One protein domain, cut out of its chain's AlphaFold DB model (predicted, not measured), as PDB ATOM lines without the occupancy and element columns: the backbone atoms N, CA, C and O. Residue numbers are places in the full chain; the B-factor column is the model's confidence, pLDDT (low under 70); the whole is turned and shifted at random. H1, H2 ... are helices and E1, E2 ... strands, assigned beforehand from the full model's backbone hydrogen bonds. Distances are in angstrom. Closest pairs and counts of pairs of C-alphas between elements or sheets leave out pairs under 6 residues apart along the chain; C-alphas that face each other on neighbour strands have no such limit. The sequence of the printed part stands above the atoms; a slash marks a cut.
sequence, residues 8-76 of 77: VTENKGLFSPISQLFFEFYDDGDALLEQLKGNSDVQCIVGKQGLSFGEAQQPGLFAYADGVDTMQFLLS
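AT A GLANCE: This is residues 8 to 76 of the 77 residues of an uncharacterized protein of Sphingobacteriales bacterium (UniProt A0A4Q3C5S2). With little regular structure, this is a loose, elongated trail of chain: a small pair of strands, E1 and E2, and helix H1 lie toward one end, and a long winding stretch, residues 38 to 69, leads to short H2 at the other. The printed part has 69 residues, with 21 in named elements, in the order E1, E2, H1, H2; the sheet E1, E2 is parallel and the class is mixed. The radius of gyration of the C-alphas is 15.0 A, and the spans are 47 by 28 by 22 A.

HOW THE PARTS SIT: E1, residues 8 to 10, and E2, residues 20 to 23, are parallel neighbours at 40 degrees, with N 9 and O 21 2.9 A apart, within hydrogen-bond range. H1, residues 29 to 37, is apart from E1. H2, residues 70 to 74, is apart from E1, E2 and H1. In H1 and H2 every O i to N i+4 pair is within hydrogen-bond range.

IN THESE COORDINATES: E1 measures 7.0 A from C-alpha 8 at (147.880, 154.862, -57.486), E2 9.9 A, H1 12.2 A and H2 6.3 A to C-alpha 74 at (154.258, 148.142, -17.746).

THE WHOLE: The farthest C-alphas, Asp 27 and Ser 76, are 48.3 A apart. The printed part has no cut; H1 to H2 is a long link. No printed residue is under 70 in pLDDT.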
ATOM      1  N   VAL A   8     148.279 156.263 -57.351       95.88
ATOM      2  CA  VAL A   8     147.880 154.862 -57.486       95.88
ATOM      3  C   VAL A   8     148.876 154.153 -58.402       95.88
ATOM      4  O   VAL A   8     148.926 154.438 -59.609       95.88
ATOM      5  N   THR A   9     149.662 153.245 -57.828       95.12
ATOM      6  CA  THR A   9     150.794 152.576 -58.487       95.12
ATOM      7  C   THR A   9     150.624 151.067 -58.431       95.12
ATOM      8  O   THR A   9     150.328 150.520 -57.371       95.12
ATOM      9  N   GLU A  10     150.846 150.394 -59.561       96.75
ATOM     10  CA  GLU A  10     150.880 148.934 -59.590       96.75
ATOM     11  C   GLU A  10     152.165 148.453 -58.905       96.75
ATOM     12  O   GLU A  10     153.272 148.708 -59.386       96.75
ATOM     13  N   ASN A  11     152.028 147.848 -57.727       96.31
ATOM     14  CA  ASN A  11     153.135 147.424 -56.878       96.31
ATOM     15  C   ASN A  11     152.636 146.376 -55.872       96.31
ATOM     16  O   ASN A  11     151.582 146.553 -55.269       96.31
ATOM     17  N   LYS A  12     153.419 145.313 -55.667       94.12
ATOM     18  CA  LYS A  12     153.090 144.195 -54.765       94.12
ATOM     19  C   LYS A  12     153.502 144.418 -53.305       94.12
ATOM     20  O   LYS A  12     153.372 143.524 -52.476       94.12
ATOM     21  N   GLY A  13     154.093 145.569 -52.992       94.19
ATOM     22  CA  GLY A  13     154.483 145.915 -51.631       94.19
ATOM     23  C   GLY A  13     153.264 146.079 -50.721       94.19
ATOM     24  O   GLY A  13     152.263 146.665 -51.121       94.19
ATOM     25  N   LEU A  14     153.368 145.612 -49.477       91.94
ATOM     26  CA  LEU A  14     152.301 145.755 -48.475       91.94
ATOM     27  C   LEU A  14     152.195 147.174 -47.903       91.94
ATOM     28  O   LEU A  14     151.129 147.591 -47.458       91.94
ATOM     29  N   PHE A  15     153.299 147.921 -47.919       91.88
ATOM     30  CA  PHE A  15     153.391 149.248 -47.321       91.88
ATOM     31  C   PHE A  15     153.595 150.292 -48.408       91.88
ATOM     32  O   PHE A  15     154.645 150.332 -49.056       91.88
ATOM     33  N   SER A  16     152.597 151.151 -48.599       93.44
ATOM     34  CA  SER A  16     152.715 152.292 -49.497       93.44
ATOM     35  C   SER A  16     153.254 153.524 -48.752       93.44
ATOM     36  O   SER A  16     152.913 153.755 -47.589       93.44
ATOM     37  N   PRO A  17     154.104 154.345 -49.396       93.81
ATOM     38  CA  PRO A  17     154.495 155.639 -48.847       93.81
ATOM     39  C   PRO A  17     153.299 156.583 -48.668       93.81
ATOM     40  O   PRO A  17     152.235 156.395 -49.261       93.81
ATOM     41  N   ILE A  18     153.507 157.665 -47.910       93.00
ATOM     42  CA  ILE A  18     152.524 158.750 -47.773       93.00
ATOM     43  C   ILE A  18     152.092 159.237 -49.163       93.00
ATOM     44  O   ILE A  18     152.922 159.399 -50.061       93.00
ATOM     45  N   SER A  19     150.787 159.470 -49.326       93.75
ATOM     46  CA  SER A  19     150.165 159.879 -50.591       93.75
ATOM     47  C   SER A  19     150.342 158.873 -51.733       93.75
ATOM     48  O   SER A  19     150.227 159.248 -52.899       93.75
ATOM     49  N   GLN A  20     150.582 157.594 -51.431       95.38
ATOM     50  CA  GLN A  20     150.566 156.520 -52.419       95.38
ATOM     51  C   GLN A  20     149.634 155.384 -52.000       95.38
ATOM     52  O   GLN A  20     149.501 155.056 -50.823       95.38
ATOM     53  N   LEU A  21     149.026 154.757 -52.997       94.44
ATOM     54  CA  LEU A  21     148.225 153.556 -52.886       94.44
ATOM     55  C   LEU A  21     148.809 152.518 -53.839       94.44
ATOM     56  O   LEU A  21     148.878 152.741 -55.051       94.44
ATOM     57  N   PHE A  22     149.235 151.393 -53.281       96.69
ATOM     58  CA  PHE A  22     149.676 150.250 -54.065       96.69
ATOM     59  C   PHE A  22     148.482 149.367 -54.414       96.69
ATOM     60  O   PHE A  22     147.567 149.196 -53.607       96.69
ATOM     61  N   PHE A  23     148.477 148.848 -55.637       95.38
ATOM     62  CA  PHE A  23     147.517 147.846 -56.081       95.38
ATOM     63  C   PHE A  23     148.223 146.783 -56.919       95.38
ATOM     64  O   PHE A  23     149.257 147.042 -57.531       95.38
ATOM     65  N   GLU A  24     147.631 145.601 -56.989       95.44
ATOM     66  CA  GLU A  24     148.009 144.566 -57.942       95.44
ATOM     67  C   GLU A  24     146.755 143.850 -58.446       95.44
ATOM     68  O   GLU A  24     145.706 143.865 -57.794       95.44
ATOM     69  N   PHE A  25     146.856 143.241 -59.625       96.19
ATOM     70  CA  PHE A  25     145.827 142.345 -60.136       96.19
ATOM     71  C   PHE A  25     146.064 140.926 -59.616       96.19
ATOM     72  O   PHE A  25     147.206 140.483 -59.497       96.19
ATOM     73  N   TYR A  26     144.977 140.208 -59.350       94.25
ATOM     74  CA  TYR A  26     144.993 138.807 -58.949       94.25
ATOM     75  C   TYR A  26     143.912 138.039 -59.713       94.25
ATOM     76  O   TYR A  26     142.860 138.597 -60.032       94.25
ATOM     77  N   ASP A  27     144.172 136.761 -59.982       96.06
ATOM     78  CA  ASP A  27     143.237 135.879 -60.692       96.06
ATOM     79  C   ASP A  27     142.334 135.086 -59.732       96.06
ATOM     80  O   ASP A  27     141.191 134.776 -60.061       96.06
ATOM     81  N   ASP A  28     142.836 134.783 -58.529       96.06
ATOM     82  CA  ASP A  28     142.151 133.993 -57.503       96.06
ATOM     83  C   ASP A  28     142.218 134.712 -56.147       96.06
ATOM     84  O   ASP A  28     143.294 134.926 -55.580       96.06
ATOM     85  N   GLY A  29     141.050 135.119 -55.648       93.31
ATOM     86  CA  GLY A  29     140.931 135.838 -54.383       93.31
ATOM     87  C   GLY A  29     141.211 134.967 -53.160       93.31
ATOM     88  O   GLY A  29     141.767 135.471 -52.187       93.31
ATOM     89  N   ASP A  30     140.886 133.674 -53.209       94.56
ATOM     90  CA  ASP A  30     141.100 132.768 -52.081       94.56
ATOM     91  C   ASP A  30     142.595 132.442 -51.942       94.56
ATOM     92  O   ASP A  30     143.138 132.472 -50.835       94.56
ATOM     93  N   ALA A  31     143.294 132.243 -53.066       95.25
ATOM     94  CA  ALA A  31     144.748 132.075 -53.078       95.25
ATOM     95  C   ALA A  31     145.486 133.320 -52.549       95.25
ATOM     96  O   ALA A  31     146.428 133.200 -51.759       95.25
ATOM     97  N   LEU A  32     145.036 134.521 -52.936       93.81
ATOM     98  CA  LEU A  32     145.573 135.778 -52.411       93.81
ATOM     99  C   LEU A  32     145.343 135.895 -50.898       93.81
ATOM    100  O   LEU A  32     146.246 136.289 -50.160       93.81
ATOM    101  N   LEU A  33     144.147 135.542 -50.422       94.00
ATOM    102  CA  LEU A  33     143.804 135.614 -49.005       94.00
ATOM    103  C   LEU A  33     144.684 134.681 -48.159       94.00
ATOM    104  O   LEU A  33     145.166 135.093 -47.104       94.00
ATOM    105  N   GLU A  34     144.917 133.449 -48.619       94.75
ATOM    106  CA  GLU A  34     145.832 132.494 -47.976       94.75
ATOM    107  C   GLU A  34     147.263 133.049 -47.904       94.75
ATOM    108  O   GLU A  34     147.881 133.035 -46.838       94.75
ATOM    109  N   GLN A  35     147.765 133.621 -49.003       94.06
ATOM    110  CA  GLN A  35     149.088 134.249 -49.034       94.06
ATOM    111  C   GLN A  35     149.200 135.401 -48.023       94.06
ATOM    112  O   GLN A  35     150.189 135.486 -47.293       94.06
ATOM    113  N   LEU A  36     148.203 136.288 -47.972       93.94
ATOM    114  CA  LEU A  36     148.203 137.446 -47.075       93.94
ATOM    115  C   LEU A  36     148.098 137.034 -45.603       93.94
ATOM    116  O   LEU A  36     148.808 137.591 -44.773       93.94
ATOM    117  N   LYS A  37     147.271 136.034 -45.275       92.56
ATOM    118  CA  LYS A  37     147.172 135.485 -43.909       92.56
ATOM    119  C   LYS A  37     148.467 134.820 -43.441       92.56
ATOM    120  O   LYS A  37     148.739 134.805 -42.245       92.56
ATOM    121  N   GLY A  38     149.244 134.261 -44.366       92.81
ATOM    122  CA  GLY A  38     150.547 133.663 -44.079       92.81
ATOM    123  C   GLY A  38     151.683 134.674 -43.895       92.81
ATOM    124  O   GLY A  38     152.793 134.271 -43.550       92.81
ATOM    125  N   ASN A  39     151.444 135.966 -44.134       93.12
ATOM    126  CA  ASN A  39     152.469 136.997 -44.053       93.12
ATOM    127  C   ASN A  39     152.416 137.721 -42.697       93.12
ATOM    128  O   ASN A  39     151.439 138.394 -42.387       93.12
ATOM    129  N   SER A  40     153.494 137.621 -41.913       90.56
ATOM    130  CA  SER A  40     153.598 138.228 -40.578       90.56
ATOM    131  C   SER A  40     153.546 139.756 -40.570       90.56
ATOM    132  O   SER A  40     153.261 140.343 -39.531       90.56
ATOM    133  N   ASP A  41     153.822 140.398 -41.705       90.50
ATOM    134  CA  ASP A  41     153.768 141.854 -41.830       90.50
ATOM    135  C   ASP A  41     152.328 142.364 -42.035       90.50
ATOM    136  O   ASP A  41     152.064 143.562 -41.914       90.50
ATOM    137  N   VAL A  42     151.376 141.472 -42.343       91.44
ATOM    138  CA  VAL A  42     149.957 141.808 -42.511       91.44
ATOM    139  C   VAL A  42     149.239 141.715 -41.169       91.44
ATOM    140  O   VAL A  42     149.068 140.641 -40.602       91.44
ATOM    141  N   GLN A  43     148.743 142.851 -40.685       88.06
ATOM    142  CA  GLN A  43     148.040 142.921 -39.399       88.06
ATOM    143  C   GLN A  43     146.550 142.607 -39.515       88.06
ATOM    144  O   GLN A  43     145.959 141.996 -38.628       88.06
ATOM    145  N   CYS A  44     145.912 143.051 -40.596       89.94
ATOM    146  CA  CYS A  44     144.507 142.776 -40.856       89.94
ATOM    147  C   CYS A  44     144.182 142.918 -42.346       89.94
ATOM    148  O   CYS A  44     144.898 143.575 -43.100       89.94
ATOM    149  N   ILE A  45     143.072 142.307 -42.759       93.69
ATOM    150  CA  ILE A  45     142.526 142.396 -44.115       93.69
ATOM    151  C   ILE A  45     141.111 142.958 -43.988       93.69
ATOM    152  O   ILE A  45     140.298 142.403 -43.249       93.69
ATOM    153  N   VAL A  46     140.812 144.052 -44.691       94.38
ATOM    154  CA  VAL A  46     139.485 144.694 -44.688       94.38
ATOM    155  C   VAL A  46     138.743 144.333 -45.973       94.38
ATOM    156  O   VAL A  46     139.262 144.530 -47.069       94.38
ATOM    157  N   GLY A  47     137.519 143.821 -45.854       92.81
ATOM    158  CA  GLY A  47     136.685 143.433 -46.990       92.81
ATOM    159  C   GLY A  47     135.746 142.271 -46.667       92.81
ATOM    160  O   GLY A  47     135.604 141.861 -45.523       92.81
ATOM    161  N   LYS A  48     135.108 141.703 -47.699       87.44
ATOM    162  CA  LYS A  48     134.073 140.655 -47.551       87.44
ATOM    163  C   LYS A  48     134.520 139.413 -46.762       87.44
ATOM    164  O   LYS A  48     133.679 138.767 -46.152       87.44
ATOM    165  N   GLN A  49     135.804 139.063 -46.829       87.38
ATOM    166  CA  GLN A  49     136.394 137.879 -46.189       87.38
ATOM    167  C   GLN A  49     137.284 138.241 -44.980       87.38
ATOM    168  O   GLN A  49     138.069 137.414 -44.519       87.38
ATOM    169  N   GLY A  50     137.187 139.477 -44.484       91.19
ATOM    170  CA  GLY A  50     137.974 139.983 -43.364       91.19
ATOM    171  C   GLY A  50     137.158 140.927 -42.485       91.19
ATOM    172  O   GLY A  50     135.957 140.732 -42.305       91.19
ATOM    173  N   LEU A  51     137.814 141.950 -41.940       91.81
ATOM    174  CA  LEU A  51     137.150 142.990 -41.159       91.81
ATOM    175  C   LEU A  51     136.189 143.795 -42.037       91.81
ATOM    176  O   LEU A  51     136.445 144.024 -43.225       91.81
ATOM    177  N   SER A  52     135.103 144.275 -41.441       94.50
ATOM    178  CA  SER A  52     134.153 145.131 -42.147       94.50
ATOM    179  C   SER A  52     134.778 146.487 -42.479       94.50
ATOM    180  O   SER A  52     135.676 146.981 -41.792       94.50
ATOM    181  N   PHE A  53     134.291 147.140 -43.536       94.25
ATOM    182  CA  PHE A  53     134.740 148.495 -43.858       94.25
ATOM    183  C   PHE A  53     134.506 149.446 -42.677       94.25
ATOM    184  O   PHE A  53     133.419 149.486 -42.106       94.25
ATOM    185  N   GLY A  54     135.538 150.218 -42.329       92.75
ATOM    186  CA  GLY A  54     135.525 151.149 -41.194       92.75
ATOM    187  C   GLY A  54     135.985 150.542 -39.864       92.75
ATOM    188  O   GLY A  54     136.444 151.286 -39.005       92.75
ATOM    189  N   GLU A  55     135.964 149.218 -39.713       91.50
ATOM    190  CA  GLU A  55     136.317 148.539 -38.458       91.50
ATOM    191  C   GLU A  55     137.790 148.739 -38.076       91.50
ATOM    192  O   GLU A  55     138.101 149.041 -36.929       91.50
ATOM    193  N   ALA A  56     138.701 148.698 -39.054       91.12
ATOM    194  CA  ALA A  56     140.130 148.937 -38.822       91.12
ATOM    195  C   ALA A  56     140.452 150.344 -38.267       91.12
ATOM    196  O   ALA A  56     141.538 150.563 -37.741       91.12
ATOM    197  N   GLN A  57     139.521 151.303 -38.362       91.62
ATOM    198  CA  GLN A  57     139.678 152.649 -37.788       91.62
ATOM    199  C   GLN A  57     139.228 152.721 -36.319       91.62
ATOM    200  O   GLN A  57     139.322 153.778 -35.698       91.62
ATOM    201  N   GLN A  58     138.725 151.616 -35.764       92.19
ATOM    202  CA  GLN A  58     138.225 151.506 -34.397       92.19
ATOM    203  C   GLN A  58     138.953 150.375 -33.652       92.19
ATOM    204  O   GLN A  58     138.321 149.395 -33.253       92.19
ATOM    205  N   PRO A  59     140.285 150.467 -33.470       87.38
ATOM    206  CA  PRO A  59     141.027 149.435 -32.760       87.38
ATOM    207  C   PRO A  59     140.505 149.287 -31.325       87.38
ATOM    208  O   PRO A  59     140.287 150.268 -30.611       87.38
ATOM    209  N   GLY A  60     140.300 148.038 -30.906       85.75
ATOM    210  CA  GLY A  60     139.955 147.714 -29.526       85.75
ATOM    211  C   GLY A  60     141.128 147.944 -28.570       85.75
ATOM    212  O   GLY A  60     142.278 148.039 -28.991       85.75
ATOM    213  N   LEU A  61     140.845 147.961 -27.263       84.50
ATOM    214  CA  LEU A  61     141.843 148.234 -26.213       84.50
ATOM    215  C   LEU A  61     143.078 147.312 -26.272       84.50
ATOM    216  O   LEU A  61     144.164 147.729 -25.888       84.50
ATOM    217  N   PHE A  62     142.900 146.086 -26.770       85.12
ATOM    218  CA  PHE A  62     143.940 145.057 -26.863       85.12
ATOM    219  C   PHE A  62     144.385 144.760 -28.307       85.12
ATOM    220  O   PHE A  62     145.072 143.773 -28.550       85.12
ATOM    221  N   ALA A  63     143.983 145.579 -29.285       84.31
ATOM    222  CA  ALA A  63     144.353 145.410 -30.691       84.31
ATOM    223  C   ALA A  63     145.748 146.002 -30.975       84.31
ATOM    224  O   ALA A  63     145.894 146.943 -31.755       84.31
ATOM    225  N   TYR A  64     146.773 145.482 -30.293       84.81
ATOM    226  CA  TYR A  64     148.151 145.939 -30.453       84.81
ATOM    227  C   TYR A  64     148.741 145.464 -31.782       84.81
ATOM    228  O   TYR A  64     148.661 144.290 -32.136       84.81
ATOM    229  N   ALA A  65     149.366 146.397 -32.495       77.25
ATOM    230  CA  ALA A  65     149.975 146.204 -33.808       77.25
ATOM    231  C   ALA A  65     151.046 145.096 -33.847       77.25
ATOM    232  O   ALA A  65     151.209 144.420 -34.861       77.25
ATOM    233  N   ASP A  66     151.781 144.925 -32.756       81.25
ATOM    234  CA  ASP A  66     152.882 143.974 -32.598       81.25
ATOM    235  C   ASP A  66     152.490 142.736 -31.773       81.25
ATOM    236  O   ASP A  66     153.325 141.869 -31.516       81.25
ATOM    237  N   GLY A  67     151.226 142.646 -31.342       79.75
ATOM    238  CA  GLY A  67     150.738 141.583 -30.465       79.75
ATOM    239  C   GLY A  67     151.315 141.616 -29.044       79.75
ATOM    240  O   GLY A  67     151.092 140.670 -28.288       79.75
ATOM    241  N   VAL A  68     152.044 142.670 -28.662       84.81
ATOM    242  CA  VAL A  68     152.648 142.796 -27.331       84.81
ATOM    243  C   VAL A  68     151.675 143.499 -26.386       84.81
ATOM    244  O   VAL A  68     151.285 144.647 -26.605       84.81
ATOM    245  N   ASP A  69     151.306 142.828 -25.289       87.00
ATOM    246  CA  ASP A  69     150.490 143.433 -24.232       87.00
ATOM    247  C   ASP A  69     151.296 144.509 -23.493       87.00
ATOM    248  O   ASP A  69     152.089 144.248 -22.581       87.00
ATOM    249  N   THR A  70     151.073 145.754 -23.907       86.50
ATOM    250  CA  THR A  70     151.743 146.926 -23.343       86.50
ATOM    251  C   THR A  70     151.407 147.108 -21.859       86.50
ATOM    252  O   THR A  70     152.261 147.539 -21.085       86.50
ATOM    253  N   MET A  71     150.191 146.758 -21.426       87.56
ATOM    254  CA  MET A  71     149.799 146.896 -20.022       87.56
ATOM    255  C   MET A  71     150.501 145.853 -19.158       87.56
ATOM    256  O   MET A  71     151.008 146.190 -18.088       87.56
ATOM    257  N   GLN A  72     150.599 144.612 -19.636       88.69
ATOM    258  CA  GLN A  72     151.373 143.573 -18.965       88.69
ATOM    259  C   GLN A  72     152.856 143.956 -18.865       88.69
ATOM    260  O   GLN A  72     153.449 143.798 -17.797       88.69
ATOM    261  N   PHE A  73     153.443 144.502 -19.935       88.00
ATOM    262  CA  PHE A  73     154.818 145.006 -19.919       88.00
ATOM    263  C   PHE A  73     155.028 146.059 -18.819       88.00
ATOM    264  O   PHE A  73     155.948 145.932 -18.015       88.00
ATOM    265  N   LEU A  74     154.148 147.063 -18.735       90.56
ATOM    266  CA  LEU A  74     154.258 148.142 -17.746       90.56
ATOM    267  C   LEU A  74     154.086 147.669 -16.293       90.56
ATOM    268  O   LEU A  74     154.670 148.266 -15.395       90.56
ATOM    269  N   LEU A  75     153.303 146.612 -16.058       94.06
ATOM    270  CA  LEU A  75     153.061 146.034 -14.727       94.06
ATOM    271  C   LEU A  75     154.139 145.035 -14.274       94.06
ATOM    272  O   LEU A  75     154.059 144.519 -13.162       94.06
ATOM    273  N   SER A  76     155.116 144.726 -15.129       90.25
ATOM    274  CA  SER A  76     156.178 143.749 -14.846       90.25
ATOM    275  C   SER A  76     157.440 144.377 -14.228       90.25
ATOM    276  O   SER A  76     158.472 143.709 -14.137       90.25
TER     277      SER A  76